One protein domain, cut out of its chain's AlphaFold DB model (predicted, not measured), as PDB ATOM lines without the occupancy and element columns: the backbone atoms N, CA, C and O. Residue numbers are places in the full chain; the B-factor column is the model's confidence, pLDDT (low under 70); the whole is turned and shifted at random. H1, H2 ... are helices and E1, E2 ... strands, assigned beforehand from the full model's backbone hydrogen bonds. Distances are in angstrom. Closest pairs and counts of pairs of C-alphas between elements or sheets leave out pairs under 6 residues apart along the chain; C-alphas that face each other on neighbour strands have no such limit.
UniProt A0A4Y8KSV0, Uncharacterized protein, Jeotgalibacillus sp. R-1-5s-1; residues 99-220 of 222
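This is residues 99 to 220 of the 222 residues of an uncharacterized protein of Jeotgalibacillus sp. R-1-5s-1 (UniProt A0A4Y8KSV0). What does the model look like? A long, strongly twisted sheet is built along the long strand E2, with one helix, H1, packed slantwise over E2 and E3; residues 195 to 201, of which 195 to 196 belong to H1, stick out. What is it made of? The 122 printed residues hold E1, E2, E3, E4, E5, H1 and E6 along the chain, the six strands in one branched sheet with parallel and antiparallel pairs. The class is mixed, helices and strands, with 60 residues in named elements, under half. How large is it? It is a loose rod spanning 58 by 28 by 21 A, with a radius of gyration of the C-alphas of 17.2 A.

Where are the strands? E2, residues 111 to 124, is 40.3 A long from C-alpha 111 at (19.627, 11.994, 22.411). E3 is residues 133 to 140, 23.6 A, and E6 residues 214 to 219, 15.7 A. E1 is residues 99 to 102, E4 146 to 148 and E5 166 to 168. Where is the helix? H1, residues 175 to 196, is 31.0 A long and ends at C-alpha 196, (10.851, -27.853, 21.995).

What pairs with E2? On one side are antiparallel E3, N 117 and O 139 at 2.8 A, and parallel E5, N 113 and O 167 at 2.9 A. On the other side is antiparallel E6, N 116 and O 217 at 2.8 A. What pairs beyond? E4 is antiparallel to E3, N 138 and O 147 at 2.8 A; E2, E3 and E4 form a meander, each strand the antiparallel neighbour of the one before, with hairpins E2 and E3, E3 and E4. E1 is parallel to E6, N 100 and O 216 at 2.9 A. Where is H1? It is on the sheet at a height of 7.2 A, over E2 and E3, 38 degrees to E3 on the local plane; the closest C-alphas of E3 and H1, Gln 137 and Thr 186, are 6.4 A apart. Every O i to N i+4 pair in H1 is within hydrogen-bond range.

Which C-alphas are farthest apart? Those of His 108 and Lys 203, at 58.9 A. Is it continuous? The printed part has no cut; the links E4 to E5 and H1 to E6 are long. Where is confidence low? Residues 107 to 108, 124 to 132, 149 to 156 and 196 to 214 are under 70.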
ATOM      1  N   LYS A  99       4.954   4.146  13.506       73.38
ATOM      2  CA  LYS A  99       6.233   4.749  13.899       73.38
ATOM      3  C   LYS A  99       6.141   5.251  15.335       73.38
ATOM      4  O   LYS A  99       5.381   6.173  15.608       73.38
ATOM      5  N   PHE A 100       6.929   4.670  16.232       81.25
ATOM      6  CA  PHE A 100       7.028   5.128  17.620       81.25
ATOM      7  C   PHE A 100       8.430   5.628  17.946       81.25
ATOM      8  O   PHE A 100       9.412   5.227  17.323       81.25
ATOM      9  N   TYR A 101       8.524   6.487  18.955       82.06
ATOM     10  CA  TYR A 101       9.772   7.034  19.472       82.06
ATOM     11  C   TYR A 101       9.859   6.781  20.974       82.06
ATOM     12  O   TYR A 101       8.909   7.052  21.710       82.06
ATOM     13  N   GLU A 102      10.996   6.263  21.425       84.38
ATOM     14  CA  GLU A 102      11.299   6.082  22.840       84.38
ATOM     15  C   GLU A 102      11.582   7.438  23.493       84.38
ATOM     16  O   GLU A 102      12.409   8.219  23.015       84.38
ATOM     17  N   LYS A 103      10.870   7.735  24.583       82.12
ATOM     18  CA  LYS A 103      11.073   8.955  25.363       82.12
ATOM     19  C   LYS A 103      12.269   8.756  26.301       82.12
ATOM     20  O   LYS A 103      12.249   7.808  27.093       82.12
ATOM     21  N   PRO A 104      13.283   9.637  26.264       80.12
ATOM     22  CA  PRO A 104      14.361   9.601  27.241       80.12
ATOM     23  C   PRO A 104      13.803   9.879  28.641       80.12
ATOM     24  O   PRO A 104      12.887  10.686  28.807       80.12
ATOM     25  N   ALA A 105      14.351   9.199  29.650       74.31
ATOM     26  CA  ALA A 105      13.961   9.415  31.045       74.31
ATOM     27  C   ALA A 105      14.316  10.832  31.528       74.31
ATOM     28  O   ALA A 105      13.597  11.409  32.339       74.31
ATOM     29  N   GLU A 106      15.396  11.405  30.993       72.50
ATOM     30  CA  GLU A 106      15.848  12.761  31.286       72.50
ATOM     31  C   GLU A 106      15.663  13.648  30.056       72.50
ATOM     32  O   GLU A 106      16.187  13.365  28.979       72.50
ATOM     33  N   GLN A 107      14.920  14.742  30.214       64.50
ATOM     34  CA  GLN A 107      14.578  15.636  29.107       64.50
ATOM     35  C   GLN A 107      15.701  16.617  28.752       64.50
ATOM     36  O   GLN A 107      15.580  17.309  27.756       64.50
ATOM     37  N   HIS A 108      16.788  16.710  29.522       63.91
ATOM     38  CA  HIS A 108      17.781  17.784  29.363       63.91
ATOM     39  C   HIS A 108      18.976  17.441  28.467       63.91
ATOM     40  O   HIS A 108      19.802  18.312  28.196       63.91
ATOM     41  N   VAL A 109      19.080  16.200  27.990       73.31
ATOM     42  CA  VAL A 109      20.167  15.767  27.108       73.31
ATOM     43  C   VAL A 109      19.599  15.509  25.722       73.31
ATOM     44  O   VAL A 109      18.589  14.825  25.576       73.31
ATOM     45  N   HIS A 110      20.251  16.048  24.695       80.31
ATOM     46  CA  HIS A 110      19.897  15.728  23.320       80.31
ATOM     47  C   HIS A 110      20.320  14.289  23.000       80.31
ATOM     48  O   HIS A 110      21.511  13.968  23.056       80.31
ATOM     49  N   VAL A 111      19.367  13.424  22.644       87.19
ATOM     50  CA  VAL A 111      19.627  11.994  22.411       87.19
ATOM     51  C   VAL A 111      19.313  11.588  20.975       87.19
ATOM     52  O   VAL A 111      18.368  12.068  20.346       87.19
ATOM     53  N   ARG A 112      20.123  10.676  20.437       88.50
ATOM     54  CA  ARG A 112      19.889  10.069  19.129       88.50
ATOM     55  C   ARG A 112      18.985   8.852  19.272       88.50
ATOM     56  O   ARG A 112      19.223   8.020  20.142       88.50
ATOM     57  N   LEU A 113      17.996   8.735  18.392       88.12
ATOM     58  CA  LEU A 113      17.140   7.560  18.325       88.12
ATOM     59  C   LEU A 113      17.479   6.701  17.111       88.12
ATOM     60  O   LEU A 113      17.579   7.215  16.000       88.12
ATOM     61  N   TYR A 114      17.594   5.399  17.312       88.81
ATOM     62  CA  TYR A 114      17.966   4.420  16.307       88.81
ATOM     63  C   TYR A 114      16.740   3.648  15.824       88.81
ATOM     64  O   TYR A 114      15.949   3.197  16.650       88.81
ATOM     65  N   PRO A 115      16.541   3.490  14.509       88.69
ATOM     66  CA  PRO A 115      15.391   2.795  13.961       88.69
ATOM     67  C   PRO A 115      15.517   1.283  14.146       88.69
ATOM     68  O   PRO A 115      16.442   0.651  13.638       88.69
ATOM     69  N   TRP A 116      14.531   0.698  14.808       89.00
ATOM     70  CA  TRP A 116      14.339  -0.740  14.937       89.00
ATOM     71  C   TRP A 116      13.053  -1.141  14.232       89.00
ATOM     72  O   TRP A 116      12.006  -0.547  14.472       89.00
ATOM     73  N   LEU A 117      13.128  -2.143  13.367       85.81
ATOM     74  CA  LEU A 117      11.973  -2.737  12.711       85.81
ATOM     75  C   LEU A 117      11.470  -3.911  13.545       85.81
ATOM     76  O   LEU A 117      12.252  -4.782  13.910       85.81
ATOM     77  N   PHE A 118      10.173  -3.936  13.812       82.75
ATOM     78  CA  PHE A 118       9.494  -4.985  14.556       82.75
ATOM     79  C   PHE A 118       8.568  -5.742  13.626       82.75
ATOM     80  O   PHE A 118       7.882  -5.137  12.802       82.75
ATOM     81  N   LEU A 119       8.550  -7.057  13.798       80.56
ATOM     82  CA  LEU A 119       7.652  -7.967  13.118       80.56
ATOM     83  C   LEU A 119       6.924  -8.805  14.166       80.56
ATOM     84  O   LEU A 119       7.560  -9.485  14.979       80.56
ATOM     85  N   HIS A 120       5.598  -8.747  14.139       75.38
ATOM     86  CA  HIS A 120       4.745  -9.650  14.894       75.38
ATOM     87  C   HIS A 120       4.385 -10.847  14.018       75.38
ATOM     88  O   HIS A 120       3.823 -10.679  12.938       75.38
ATOM     89  N   GLY A 121       4.741 -12.045  14.473       72.75
ATOM     90  CA  GLY A 121       4.363 -13.296  13.832       72.75
ATOM     91  C   GLY A 121       3.408 -14.077  14.719       72.75
ATOM     92  O   GLY A 121       3.721 -14.335  15.882       72.75
ATOM     93  N   GLU A 122       2.284 -14.492  14.149       71.31
ATOM     94  CA  GLU A 122       1.326 -15.393  14.779       71.31
ATOM     95  C   GLU A 122       1.182 -16.653  13.926       71.31
ATOM     96  O   GLU A 122       1.035 -16.581  12.704       71.31
ATOM     97  N   ALA A 123       1.276 -17.804  14.587       70.44
ATOM     98  CA  ALA A 123       1.037 -19.110  14.002       70.44
ATOM     99  C   ALA A 123      -0.106 -19.791  14.754       70.44
ATOM    100  O   ALA A 123      -0.016 -20.023  15.962       70.44
ATOM    101  N   GLU A 124      -1.159 -20.128  14.020       65.06
ATOM    102  CA  GLU A 124      -2.275 -20.922  14.521       65.06
ATOM    103  C   GLU A 124      -2.086 -22.399  14.171       65.06
ATOM    104  O   GLU A 124      -1.525 -22.738  13.125       65.06
ATOM    105  N   PHE A 125      -2.562 -23.274  15.059       67.56
ATOM    106  CA  PHE A 125      -2.494 -24.721  14.902       67.56
ATOM    107  C   PHE A 125      -3.893 -25.329  14.970       67.56
ATOM    108  O   PHE A 125      -4.733 -24.939  15.781       67.56
ATOM    109  N   THR A 126      -4.104 -26.357  14.157       57.31
ATOM    110  CA  THR A 126      -5.359 -27.110  14.069       57.31
ATOM    111  C   THR A 126      -5.010 -28.598  14.254       57.31
ATOM    112  O   THR A 126      -4.036 -29.050  13.654       57.31
ATOM    113  N   PRO A 127      -5.862 -29.455  14.841       59.66
ATOM    114  CA  PRO A 127      -6.257 -29.688  16.251       59.66
ATOM    115  C   PRO A 127      -5.451 -30.824  16.967       59.66
ATOM    116  O   PRO A 127      -4.616 -31.449  16.308       59.66
ATOM    117  N   PRO A 128      -5.705 -31.172  18.271       50.03
ATOM    118  CA  PRO A 128      -6.899 -30.924  19.106       50.03
ATOM    119  C   PRO A 128      -6.708 -29.868  20.215       50.03
ATOM    120  O   PRO A 128      -6.909 -30.147  21.394       50.03
ATOM    121  N   GLY A 129      -6.379 -28.632  19.837       52.25
ATOM    122  CA  GLY A 129      -6.457 -27.456  20.710       52.25
ATOM    123  C   GLY A 129      -6.076 -26.181  19.946       52.25
ATOM    124  O   GLY A 129      -5.192 -26.265  19.096       52.25
ATOM    125  N   PRO A 130      -6.721 -25.024  20.201       51.56
ATOM    126  CA  PRO A 130      -6.321 -23.743  19.628       51.56
ATOM    127  C   PRO A 130      -5.168 -23.167  20.457       51.56
ATOM    128  O   PRO A 130      -5.329 -22.189  21.184       51.56
ATOM    129  N   GLU A 131      -4.008 -23.815  20.428       62.25
ATOM    130  CA  GLU A 131      -2.795 -23.158  20.908       62.25
ATOM    131  C   GLU A 131      -2.263 -22.320  19.751       62.25
ATOM    132  O   GLU A 131      -1.760 -22.878  18.784       62.25
ATOM    133  N   SER A 132      -2.405 -20.995  19.810       64.81
ATOM    134  CA  SER A 132      -1.670 -20.102  18.915       64.81
ATOM    135  C   SER A 132      -0.314 -19.769  19.532       64.81
ATOM    136  O   SER A 132      -0.189 -19.488  20.729       64.81
ATOM    137  N   ILE A 133       0.738 -19.830  18.717       72.00
ATOM    138  CA  ILE A 133       2.077 -19.401  19.112       72.00
ATOM    139  C   ILE A 133       2.330 -18.057  18.461       72.00
ATOM    140  O   ILE A 133       2.419 -17.941  17.239       72.00
ATOM    141  N   TRP A 134       2.537 -17.052  19.296       70.12
ATOM    142  CA  TRP A 134       2.980 -15.742  18.859       70.12
ATOM    143  C   TRP A 134       4.462 -15.528  19.190       70.12
ATOM    144  O   TRP A 134       5.063 -16.152  20.083       70.12
ATOM    145  N   THR A 135       5.093 -14.664  18.407       74.94
ATOM    146  CA  THR A 135       6.471 -14.231  18.608       74.94
ATOM    147  C   THR A 135       6.647 -12.825  18.061       74.94
ATOM    148  O   THR A 135       6.088 -12.470  17.023       74.94
ATOM    149  N   ILE A 136       7.457 -12.022  18.747       78.06
ATOM    150  CA  ILE A 136       7.960 -10.771  18.189       78.06
ATOM    151  C   ILE A 136       9.441 -10.893  17.925       78.06
ATOM    152  O   ILE A 136      10.207 -11.371  18.764       78.06
ATOM    153  N   GLN A 137       9.819 -10.418  16.747       84.50
ATOM    154  CA  GLN A 137      11.193 -10.298  16.314       84.50
ATOM    155  C   GLN A 137      11.470  -8.842  15.971       84.50
ATOM    156  O   GLN A 137      10.632  -8.156  15.385       84.50
ATOM    157  N   ALA A 138      12.644  -8.367  16.361       87.31
ATOM    158  CA  ALA A 138      13.083  -7.011  16.104       87.31
ATOM    159  C   ALA A 138      14.455  -7.011  15.444       87.31
ATOM    160  O   ALA A 138      15.298  -7.853  15.743       87.31
ATOM    161  N   MET A 139      14.684  -6.053  14.555       89.56
ATOM    162  CA  MET A 139      15.962  -5.855  13.890       89.56
ATOM    163  C   MET A 139      16.348  -4.386  13.946       89.56
ATOM    164  O   MET A 139      15.577  -3.523  13.527       89.56
ATOM    165  N   SER A 140      17.561  -4.094  14.402       90.56
ATOM    166  CA  SER A 140      18.130  -2.759  14.243       90.56
ATOM    167  C   SER A 140      18.404  -2.487  12.767       90.56
ATOM    168  O   SER A 140      19.125  -3.236  12.105       90.56
ATOM    169  N   LEU A 141      17.869  -1.386  12.244       87.50
ATOM    170  CA  LEU A 141      18.113  -0.955  10.866       87.50
ATOM    171  C   LEU A 141      19.438  -0.198  10.715       87.50
ATOM    172  O   LEU A 141      19.807   0.177   9.601       87.50
ATOM    173  N   THR A 142      20.164   0.030  11.811       89.12
ATOM    174  CA  THR A 142      21.514   0.605  11.798       89.12
ATOM    175  C   THR A 142      22.593  -0.456  11.949       89.12
ATOM    176  O   THR A 142      23.561  -0.435  11.198       89.12
ATOM    177  N   THR A 143      22.435  -1.396  12.883       90.12
ATOM    178  CA  THR A 143      23.468  -2.405  13.185       90.12
ATOM    179  C   THR A 143      23.170  -3.771  12.572       90.12
ATOM    180  O   THR A 143      24.079  -4.574  12.380       90.12
ATOM    181  N   GLY A 144      21.907  -4.055  12.244       87.81
ATOM    182  CA  GLY A 144      21.469  -5.364  11.762       87.81
ATOM    183  C   GLY A 144      21.348  -6.431  12.848       87.81
ATOM    184  O   GLY A 144      21.125  -7.596  12.518       87.81
ATOM    185  N   ILE A 145      21.491  -6.047  14.120       89.38
ATOM    186  CA  ILE A 145      21.294  -6.931  15.270       89.38
ATOM    187  C   ILE A 145      19.831  -7.375  15.317       89.38
ATOM    188  O   ILE A 145      18.928  -6.551  15.176       89.38
ATOM    189  N   LEU A 146      19.618  -8.676  15.525       87.56
ATOM    190  CA  LEU A 146      18.306  -9.282  15.737       87.56
ATOM    191  C   LEU A 146      18.068  -9.480  17.237       87.56
ATOM    192  O   LEU A 146      18.958  -9.948  17.945       87.56
ATOM    193  N   GLN A 147      16.870  -9.145  17.706       86.25
ATOM    194  CA  GLN A 147      16.415  -9.388  19.075       86.25
ATOM    195  C   GLN A 147      15.083 -10.131  19.055       86.25
ATOM    196  O   GLN A 147      14.187  -9.804  18.275       86.25
ATOM    197  N   SER A 148      14.958 -11.127  19.927       80.12
ATOM    198  CA  SER A 148      13.695 -11.821  20.177       80.12
ATOM    199  C   SER A 148      12.922 -11.151  21.305       80.12
ATOM    200  O   SER A 148      13.486 -10.406  22.098       80.12
ATOM    201  N   GLN A 149      11.625 -11.442  21.375       69.94
ATOM    202  CA  GLN A 149      10.679 -10.954  22.378       69.94
ATOM    203  C   GLN A 149      11.234 -10.784  23.805       69.94
ATOM    204  O   GLN A 149      10.937  -9.765  24.427       69.94
ATOM    205  N   ASP A 150      12.010 -11.743  24.312       67.06
ATOM    206  CA  ASP A 150      12.531 -11.730  25.688       67.06
ATOM    207  C   ASP A 150      13.579 -10.625  25.926       67.06
ATOM    208  O   ASP A 150      13.716 -10.117  27.038       67.06
ATOM    209  N   ASP A 151      14.255 -10.188  24.862       65.25
ATOM    210  CA  ASP A 151      15.310  -9.171  24.884       65.25
ATOM    211  C   ASP A 151      14.795  -7.767  24.538       65.25
ATOM    212  O   ASP A 151      15.573  -6.809  24.495       65.25
ATOM    213  N   ILE A 152      13.496  -7.624  24.254       64.94
ATOM    214  CA  ILE A 152      12.892  -6.354  23.849       64.94
ATOM    215  C   ILE A 152      12.238  -5.701  25.076       64.94
ATOM    216  O   ILE A 152      11.098  -6.029  25.424       64.94
ATOM    217  N   PRO A 153      12.902  -4.731  25.734       55.41
ATOM    218  CA  PRO A 153      12.315  -3.996  26.839       55.41
ATOM    219  C   PRO A 153      11.264  -3.035  26.285       55.41
ATOM    220  O   PRO A 153      11.543  -1.872  26.003       55.41
ATOM    221  N   PHE A 154      10.028  -3.500  26.133       60.22
ATOM    222  CA  PHE A 154       8.876  -2.617  25.974       60.22
ATOM    223  C   PHE A 154       8.615  -1.912  27.312       60.22
ATOM    224  O   PHE A 154       7.673  -2.252  28.022       60.22
ATOM    225  N   LYS A 155       9.495  -0.980  27.690       53.94
ATOM    226  CA  LYS A 155       9.277  -0.069  28.814       53.94
ATOM    227  C   LYS A 155       8.323   1.030  28.366       53.94
ATOM    228  O   LYS A 155       8.392   1.487  27.229       53.94
ATOM    229  N   ASP A 156       7.436   1.428  29.265       59.47
ATOM    230  CA  ASP A 156       6.194   2.175  29.039       59.47
ATOM    231  C   ASP A 156       6.352   3.648  28.568       59.47
ATOM    232  O   ASP A 156       5.539   4.504  28.898       59.47
ATOM    233  N   ASN A 157       7.380   3.966  27.775       72.75
ATOM    234  CA  ASN A 157       7.787   5.317  27.380       72.75
ATOM    235  C   ASN A 157       7.846   5.490  25.855       72.75
ATOM    236  O   ASN A 157       8.862   5.901  25.299       72.75
ATOM    237  N   LEU A 158       6.756   5.180  25.154       76.00
ATOM    238  CA  LEU A 158       6.661   5.382  23.706       76.00
ATOM    239  C   LEU A 158       5.774   6.580  23.361       76.00
ATOM    240  O   LEU A 158       4.824   6.907  24.069       76.00
ATOM    241  N   SER A 159       6.113   7.252  22.266       74.19
ATOM    242  CA  SER A 159       5.414   8.416  21.728       74.19
ATOM    243  C   SER A 159       5.145   8.218  20.242       74.19
ATOM    244  O   SER A 159       6.029   7.740  19.531       74.19
ATOM    245  N   GLY A 160       3.969   8.624  19.754       71.00
ATOM    246  CA  GLY A 160       3.705   8.739  18.311       71.00
ATOM    247  C   GLY A 160       4.406   9.946  17.669       71.00
ATOM    248  O   GLY A 160       4.661   9.961  16.468       71.00
ATOM    249  N   LEU A 161       4.787  10.942  18.477       73.62
ATOM    250  CA  LEU A 161       5.503  12.146  18.045       73.62
ATOM    251  C   LEU A 161       6.967  12.119  18.494       73.62
ATOM    252  O   LEU A 161       7.279  11.583  19.562       73.62
ATOM    253  N   ILE A 162       7.849  12.738  17.702       80.75
ATOM    254  CA  ILE A 162       9.269  12.904  18.046       80.75
ATOM    255  C   ILE A 162       9.367  13.778  19.310       80.75
ATOM    256  O   ILE A 162       8.831  14.886  19.302       80.75
ATOM    257  N   PRO A 163      10.026  13.320  20.392       83.94
ATOM    258  CA  PRO A 163      10.253  14.148  21.577       83.94
ATOM    259  C   PRO A 163      11.150  15.359  21.270       83.94
ATOM    260  O   PRO A 163      12.058  15.253  20.449       83.94
ATOM    261  N   GLU A 164      10.952  16.481  21.971       79.88
ATOM    262  CA  GLU A 164      11.603  17.776  21.674       79.88
ATOM    263  C   GLU A 164      13.145  17.731  21.628       79.88
ATOM    264  O   GLU A 164      13.751  18.469  20.857       79.88
ATOM    265  N   ASN A 165      13.784  16.828  22.382       83.56
ATOM    266  CA  ASN A 165      15.247  16.700  22.467       83.56
ATOM    267  C   ASN A 165      15.792  15.423  21.811       83.56
ATOM    268  O   ASN A 165      16.846  14.911  22.196       83.56
ATOM    269  N   CYS A 166      15.073  14.884  20.827       85.12
ATOM    270  CA  CYS A 166      15.458  13.656  20.148       85.12
ATOM    271  C   CYS A 166      15.659  13.854  18.647       85.12
ATOM    272  O   CYS A 166      14.799  14.396  17.958       85.12
ATOM    273  N   THR A 167      16.755  13.302  18.119       87.69
ATOM    274  CA  THR A 167      17.001  13.259  16.671       87.69
ATOM    275  C   THR A 167      16.969  11.816  16.155       87.69
ATOM    276  O   THR A 167      17.790  10.999  16.592       87.69
ATOM    277  N   PRO A 168      16.070  11.470  15.211       87.56
ATOM    278  CA  PRO A 168      16.043  10.147  14.599       87.56
ATOM    279  C   PRO A 168      17.250   9.941  13.675       87.56
ATOM    280  O   PRO A 168      17.592  10.799  12.864       87.56
ATOM    281  N   SER A 169      17.898   8.784  13.772       88.00
ATOM    282  CA  SER A 169      18.960   8.385  12.860       88.00
ATOM    283  C   SER A 169      18.392   7.786  11.579       88.00
ATOM    284  O   SER A 169      17.323   7.178  11.562       88.00
ATOM    285  N   THR A 170      19.150   7.903  10.497       84.81
ATOM    286  CA  THR A 170      18.816   7.280   9.219       84.81
ATOM    287  C   THR A 170      19.056   5.769   9.273       84.81
ATOM    288  O   THR A 170      20.103   5.350   9.780       84.81
ATOM    289  N   PRO A 171      18.131   4.941   8.758       84.38
ATOM    290  CA  PRO A 171      18.379   3.514   8.592       84.38
ATOM    291  C   PRO A 171      19.493   3.300   7.559       84.38
ATOM    292  O   PRO A 171      19.545   3.986   6.540       84.38
ATOM    293  N   ILE A 172      20.388   2.355   7.839       91.31
ATOM    294  CA  ILE A 172      21.463   1.933   6.928       91.31
ATOM    295  C   ILE A 172      20.988   0.731   6.103       91.31
ATOM    296  O   ILE A 172      21.315   0.593   4.929       91.31
ATOM    297  N   ILE A 173      20.183  -0.130   6.723       86.19
ATOM    298  CA  ILE A 173      19.613  -1.326   6.115       86.19
ATOM    299  C   ILE A 173      18.243  -0.968   5.538       86.19
ATOM    300  O   ILE A 173      17.393  -0.406   6.228       86.19
ATOM    301  N   SER A 174      18.017  -1.308   4.269       81.50
ATOM    302  CA  SER A 174      16.724  -1.088   3.617       81.50
ATOM    303  C   SER A 174      15.625  -1.933   4.263       81.50
ATOM    304  O   SER A 174      15.858  -3.096   4.606       81.50
ATOM    305  N   PHE A 175      14.413  -1.390   4.312       76.94
ATOM    306  CA  PHE A 175      13.256  -2.057   4.905       76.94
ATOM    307  C   PHE A 175      12.942  -3.414   4.277       76.94
ATOM    308  O   PHE A 175      12.729  -4.362   5.018       76.94
ATOM    309  N   GLU A 176      12.990  -3.540   2.951       73.12
ATOM    310  CA  GLU A 176      12.706  -4.804   2.255       73.12
ATOM    311  C   GLU A 176      13.613  -5.942   2.745       73.12
ATOM    312  O   GLU A 176      13.131  -6.954   3.249       73.12
ATOM    313  N   HIS A 177      14.932  -5.723   2.732       79.06
ATOM    314  CA  HIS A 177      15.899  -6.699   3.235       79.06
ATOM    315  C   HIS A 177      15.716  -7.003   4.729       79.06
ATOM    316  O   HIS A 177      15.875  -8.151   5.149       79.06
ATOM    317  N   ALA A 178      15.396  -5.997   5.547       81.50
ATOM    318  CA  ALA A 178      15.160  -6.197   6.972       81.50
ATOM    319  C   ALA A 178      13.890  -7.027   7.233       81.50
ATOM    320  O   ALA A 178      13.924  -7.940   8.057       81.50
ATOM    321  N   ILE A 179      12.808  -6.774   6.488       79.12
ATOM    322  CA  ILE A 179      11.561  -7.548   6.543       79.12
ATOM    323  C   ILE A 179      11.831  -9.001   6.150       79.12
ATOM    324  O   ILE A 179      11.480  -9.902   6.907       79.12
ATOM    325  N   SER A 180      12.512  -9.251   5.025       79.19
ATOM    326  CA  SER A 180      12.827 -10.620   4.590       79.19
ATOM    327  C   SER A 180      13.634 -11.389   5.638       79.19
ATOM    328  O   SER A 180      13.357 -12.559   5.907       79.19
ATOM    329  N   ARG A 181      14.613 -10.732   6.278       86.75
ATOM    330  CA  ARG A 181      15.408 -11.344   7.355       86.75
ATOM    331  C   ARG A 181      14.578 -11.615   8.606       86.75
ATOM    332  O   ARG A 181      14.745 -12.672   9.210       86.75
ATOM    333  N   LEU A 182      13.692 -10.696   8.983       85.44
ATOM    334  CA  LEU A 182      12.797 -10.870  10.127       85.44
ATOM    335  C   LEU A 182      11.794 -12.001   9.904       85.44
ATOM    336  O   LEU A 182      11.601 -12.794  10.817       85.44
ATOM    337  N   ILE A 183      11.211 -12.127   8.708       82.38
ATOM    338  CA  ILE A 183      10.298 -13.231   8.370       82.38
ATOM    339  C   ILE A 183      11.016 -14.574   8.526       82.38
ATOM    340  O   ILE A 183      10.552 -15.431   9.276       82.38
ATOM    341  N   ALA A 184      12.198 -14.726   7.919       85.38
ATOM    342  CA  ALA A 184      12.983 -15.956   8.029       85.38
ATOM    343  C   ALA A 184      13.353 -16.286   9.489       85.38
ATOM    344  O   ALA A 184      13.318 -17.445   9.910       85.38
ATOM    345  N   HIS A 185      13.684 -15.267  10.286       86.81
ATOM    346  CA  HIS A 185      13.994 -15.444  11.703       86.81
ATOM    347  C   HIS A 185      12.756 -15.838  12.528       86.81
ATOM    348  O   HIS A 185      12.836 -16.725  13.377       86.81
ATOM    349  N   THR A 186      11.600 -15.234  12.247       82.56
ATOM    350  CA  THR A 186      10.303 -15.552  12.860       82.56
ATOM    351  C   THR A 186       9.875 -16.986  12.565       82.56
ATOM    352  O   THR A 186       9.525 -17.722  13.490       82.56
ATOM    353  N   GLU A 187       9.970 -17.425  11.309       83.06
ATOM    354  CA  GLU A 187       9.703 -18.811  10.907       83.06
ATOM    355  C   GLU A 187      10.602 -19.801  11.653       83.06
ATOM    356  O   GLU A 187      10.133 -20.824  12.162       83.06
ATOM    357  N   MET A 188      11.898 -19.489  11.760       84.38
ATOM    358  CA  MET A 188      12.852 -20.314  12.498       84.38
ATOM    359  C   MET A 188      12.513 -20.371  13.994       84.38
ATOM    360  O   MET A 188      12.547 -21.451  14.588       84.38
ATOM    361  N   ALA A 189      12.148 -19.240  14.598       82.00
ATOM    362  CA  ALA A 189      11.767 -19.161  16.004       82.00
ATOM    363  C   ALA A 189      10.501 -19.981  16.303       82.00
ATOM    364  O   ALA A 189      10.494 -20.765  17.253       82.00
ATOM    365  N   ILE A 190       9.459 -19.861  15.473       79.00
ATOM    366  CA  ILE A 190       8.219 -20.644  15.606       79.00
ATOM    367  C   ILE A 190       8.518 -22.135  15.443       79.00
ATOM    368  O   ILE A 190       8.126 -22.938  16.287       79.00
ATOM    369  N   ARG A 191       9.303 -22.517  14.427       79.12
ATOM    370  CA  ARG A 191       9.719 -23.912  14.217       79.12
ATOM    371  C   ARG A 191      10.473 -24.485  15.416       79.12
ATOM    372  O   ARG A 191      10.257 -25.642  15.774       79.12
ATOM    373  N   ASN A 192      11.351 -23.700  16.033       80.44
ATOM    374  CA  ASN A 192      12.077 -24.124  17.227       80.44
ATOM    375  C   ASN A 192      11.134 -24.288  18.426       80.44
ATOM    376  O   ASN A 192      11.198 -25.320  19.087       80.44
ATOM    377  N   LYS A 193      10.207 -23.346  18.651       75.94
ATOM    378  CA  LYS A 193       9.181 -23.469  19.701       75.94
ATOM    379  C   LYS A 193       8.330 -24.735  19.527       75.94
ATOM    380  O   LYS A 193       8.125 -25.449  20.504       75.94
ATOM    381  N   ILE A 194       7.926 -25.068  18.296       71.06
ATOM    382  CA  ILE A 194       7.192 -26.311  17.984       71.06
ATOM    383  C   ILE A 194       8.011 -27.550  18.378       71.06
ATOM    384  O   ILE A 194       7.499 -28.451  19.039       71.06
ATOM    385  N   LYS A 195       9.299 -27.595  18.004       71.25
ATOM    386  CA  LYS A 195      10.185 -28.734  18.309       71.25
ATOM    387  C   LYS A 195      10.432 -28.910  19.808       71.25
ATOM    388  O   LYS A 195      10.488 -30.037  20.286       71.25
ATOM    389  N   THR A 196      10.589 -27.816  20.548       69.75
ATOM    390  CA  THR A 196      10.851 -27.853  21.995       69.75
ATOM    391  C   THR A 196       9.578 -28.131  22.811       69.75
ATOM    392  O   THR A 196       9.658 -28.725  23.884       69.75
ATOM    393  N   GLY A 197       8.398 -27.755  22.305       62.09
ATOM    394  CA  GLY A 197       7.110 -27.774  23.013       62.09
ATOM    395  C   GLY A 197       6.342 -29.104  23.082       62.09
ATOM    396  O   GLY A 197       5.136 -29.066  23.279       62.09
ATOM    397  N   ARG A 198       6.971 -30.285  22.953       48.50
ATOM    398  CA  ARG A 198       6.274 -31.604  22.983       48.50
ATOM    399  C   ARG A 198       5.230 -31.831  21.862       48.50
ATOM    400  O   ARG A 198       4.315 -32.630  22.038       48.50
ATOM    401  N   LEU A 199       5.394 -31.250  20.673       52.28
ATOM    402  CA  LEU A 199       4.559 -31.557  19.493       52.28
ATOM    403  C   LEU A 199       5.160 -32.668  18.600       52.28
ATOM    404  O   LEU A 199       5.055 -32.621  17.378       52.28
ATOM    405  N   GLU A 200       5.761 -33.709  19.190       47.19
ATOM    406  CA  GLU A 200       6.188 -34.916  18.445       47.19
ATOM    407  C   GLU A 200       5.010 -35.821  18.023       47.19
ATOM    408  O   GLU A 200       5.199 -36.829  17.347       47.19
ATOM    409  N   ALA A 201       3.777 -35.466  18.393       46.78
ATOM    410  CA  ALA A 201       2.607 -36.321  18.237       46.78
ATOM    411  C   ALA A 201       1.492 -35.696  17.383       46.78
ATOM    412  O   ALA A 201       0.351 -35.667  17.814       46.78
ATOM    413  N   SER A 202       1.776 -35.224  16.166       41.38
ATOM    414  CA  SER A 202       0.796 -35.378  15.077       41.38
ATOM    415  C   SER A 202       1.428 -35.113  13.720       41.38
ATOM    416  O   SER A 202       2.234 -34.206  13.529       41.38
ATOM    417  N   LYS A 203       1.059 -35.958  12.765       47.62
ATOM    418  CA  LYS A 203       1.411 -35.837  11.358       47.62
ATOM    419  C   LYS A 203       0.713 -34.603  10.787       47.62
ATOM    420  O   LYS A 203      -0.498 -34.493  10.914       47.62
ATOM    421  N   SER A 204       1.471 -33.774  10.072       49.28
ATOM    422  CA  SER A 204       0.961 -32.722   9.183       49.28
ATOM    423  C   SER A 204       0.127 -31.641   9.880       49.28
ATOM    424  O   SER A 204      -1.090 -31.598   9.739       49.28
ATOM    425  N   TYR A 205       0.796 -30.733  10.587       51.50
ATOM    426  CA  TYR A 205       0.189 -29.460  10.974       51.50
ATOM    427  C   TYR A 205       0.268 -28.484   9.798       51.50
ATOM    428  O   TYR A 205       1.343 -28.314   9.218       51.50
ATOM    429  N   ASP A 206      -0.856 -27.856   9.459       51.56
ATOM    430  CA  ASP A 206      -0.879 -26.703   8.563       51.56
ATOM    431  C   ASP A 206      -0.583 -25.458   9.409       51.56
ATOM    432  O   ASP A 206      -1.275 -25.202  10.396       51.56
ATOM    433  N   VAL A 207       0.509 -24.757   9.099       48.78
ATOM    434  CA  VAL A 207       0.911 -23.539   9.811       48.78
ATOM    435  C   VAL A 207       0.452 -22.365   8.972       48.78
ATOM    436  O   VAL A 207       1.083 -22.016   7.973       48.78
ATOM    437  N   HIS A 208      -0.633 -21.732   9.397       48.72
ATOM    438  CA  HIS A 208      -1.106 -20.510   8.768       48.72
ATOM    439  C   HIS A 208      -0.472 -19.305   9.463       48.72
ATOM    440  O   HIS A 208      -0.860 -18.929  10.570       48.72
ATOM    441  N   MET A 209       0.523 -18.699   8.809       45.41
ATOM    442  CA  MET A 209       1.027 -17.391   9.223       45.41
ATOM    443  C   MET A 209       0.030 -16.317   8.816       45.41
ATOM    444  O   MET A 209      -0.249 -16.128   7.632       45.41
ATOM    445  N   HIS A 210      -0.495 -15.611   9.810       50.28
ATOM    446  CA  HIS A 210      -1.295 -14.421   9.565       50.28
ATOM    447  C   HIS A 210      -0.396 -13.280   9.074       50.28
ATOM    448  O   HIS A 210       0.809 -13.270   9.344       50.28
ATOM    449  N   THR A 211      -0.970 -12.329   8.329       46.50
ATOM    450  CA  THR A 211      -0.241 -11.179   7.777       46.50
ATOM    451  C   THR A 211       0.511 -10.474   8.907       46.50
ATOM    452  O   THR A 211      -0.129  -9.964   9.830       46.50
ATOM    453  N   PRO A 212       1.854 -10.460   8.892       53.59
ATOM    454  CA  PRO A 212       2.596  -9.987  10.040       53.59
ATOM    455  C   PRO A 212       2.456  -8.472  10.134       53.59
ATOM    456  O   PRO A 212       2.749  -7.745   9.181       53.59
ATOM    457  N   SER A 213       2.013  -7.978  11.287       58.94
ATOM    458  CA  SER A 213       2.013  -6.544  11.522       58.94
ATOM    459  C   SER A 213       3.447  -6.069  11.756       58.94
ATOM    460  O   SER A 213       4.192  -6.618  12.576       58.94
ATOM    461  N   ALA A 214       3.854  -5.051  10.997       63.31
ATOM    462  CA  ALA A 214       5.193  -4.482  11.048       63.31
ATOM    463  C   ALA A 214       5.150  -3.018  11.490       63.31
ATOM    464  O   ALA A 214       4.235  -2.264  11.153       63.31
ATOM    465  N   GLY A 215       6.161  -2.601  12.244       72.56
ATOM    466  CA  GLY A 215       6.295  -1.217  12.676       72.56
ATOM    467  C   GLY A 215       7.730  -0.855  12.999       72.56
ATOM    468  O   GLY A 215       8.581  -1.721  13.188       72.56
ATOM    469  N   ILE A 216       8.012   0.442  13.034       74.44
ATOM    470  CA  ILE A 216       9.346   0.969  13.306       74.44
ATOM    471  C   ILE A 216       9.313   1.698  14.639       74.44
ATOM    472  O   ILE A 216       8.487   2.579  14.864       74.44
ATOM    473  N   ILE A 217      10.262   1.384  15.508       79.31
ATOM    474  CA  ILE A 217      10.440   2.088  16.771       79.31
ATOM    475  C   ILE A 217      11.834   2.667  16.807       79.31
ATOM    476  O   ILE A 217      12.826   1.972  16.621       79.31
ATOM    477  N   TYR A 218      11.897   3.962  17.052       76.88
ATOM    478  CA  TYR A 218      13.121   4.712  17.219       76.88
ATOM    479  C   TYR A 218      13.523   4.641  18.689       76.88
ATOM    480  O   TYR A 218      12.868   5.242  19.539       76.88
ATOM    481  N   ARG A 219      14.562   3.860  18.983       79.94
ATOM    482  CA  ARG A 219      15.020   3.516  20.335       79.94
ATOM    483  C   ARG A 219      16.261   4.297  20.734       79.94
ATOM    484  O   ARG A 219      17.037   4.703  19.883       79.94
ATOM    485  N   LEU A 220      16.502   4.443  22.029       76.50
ATOM    486  CA  LEU A 220      17.724   5.080  22.543       76.50
ATOM    487  C   LEU A 220      18.976   4.208  22.319       76.50
ATOM    488  O   LEU A 220      20.099   4.707  22.351       76.50
TER     489      LEU A 220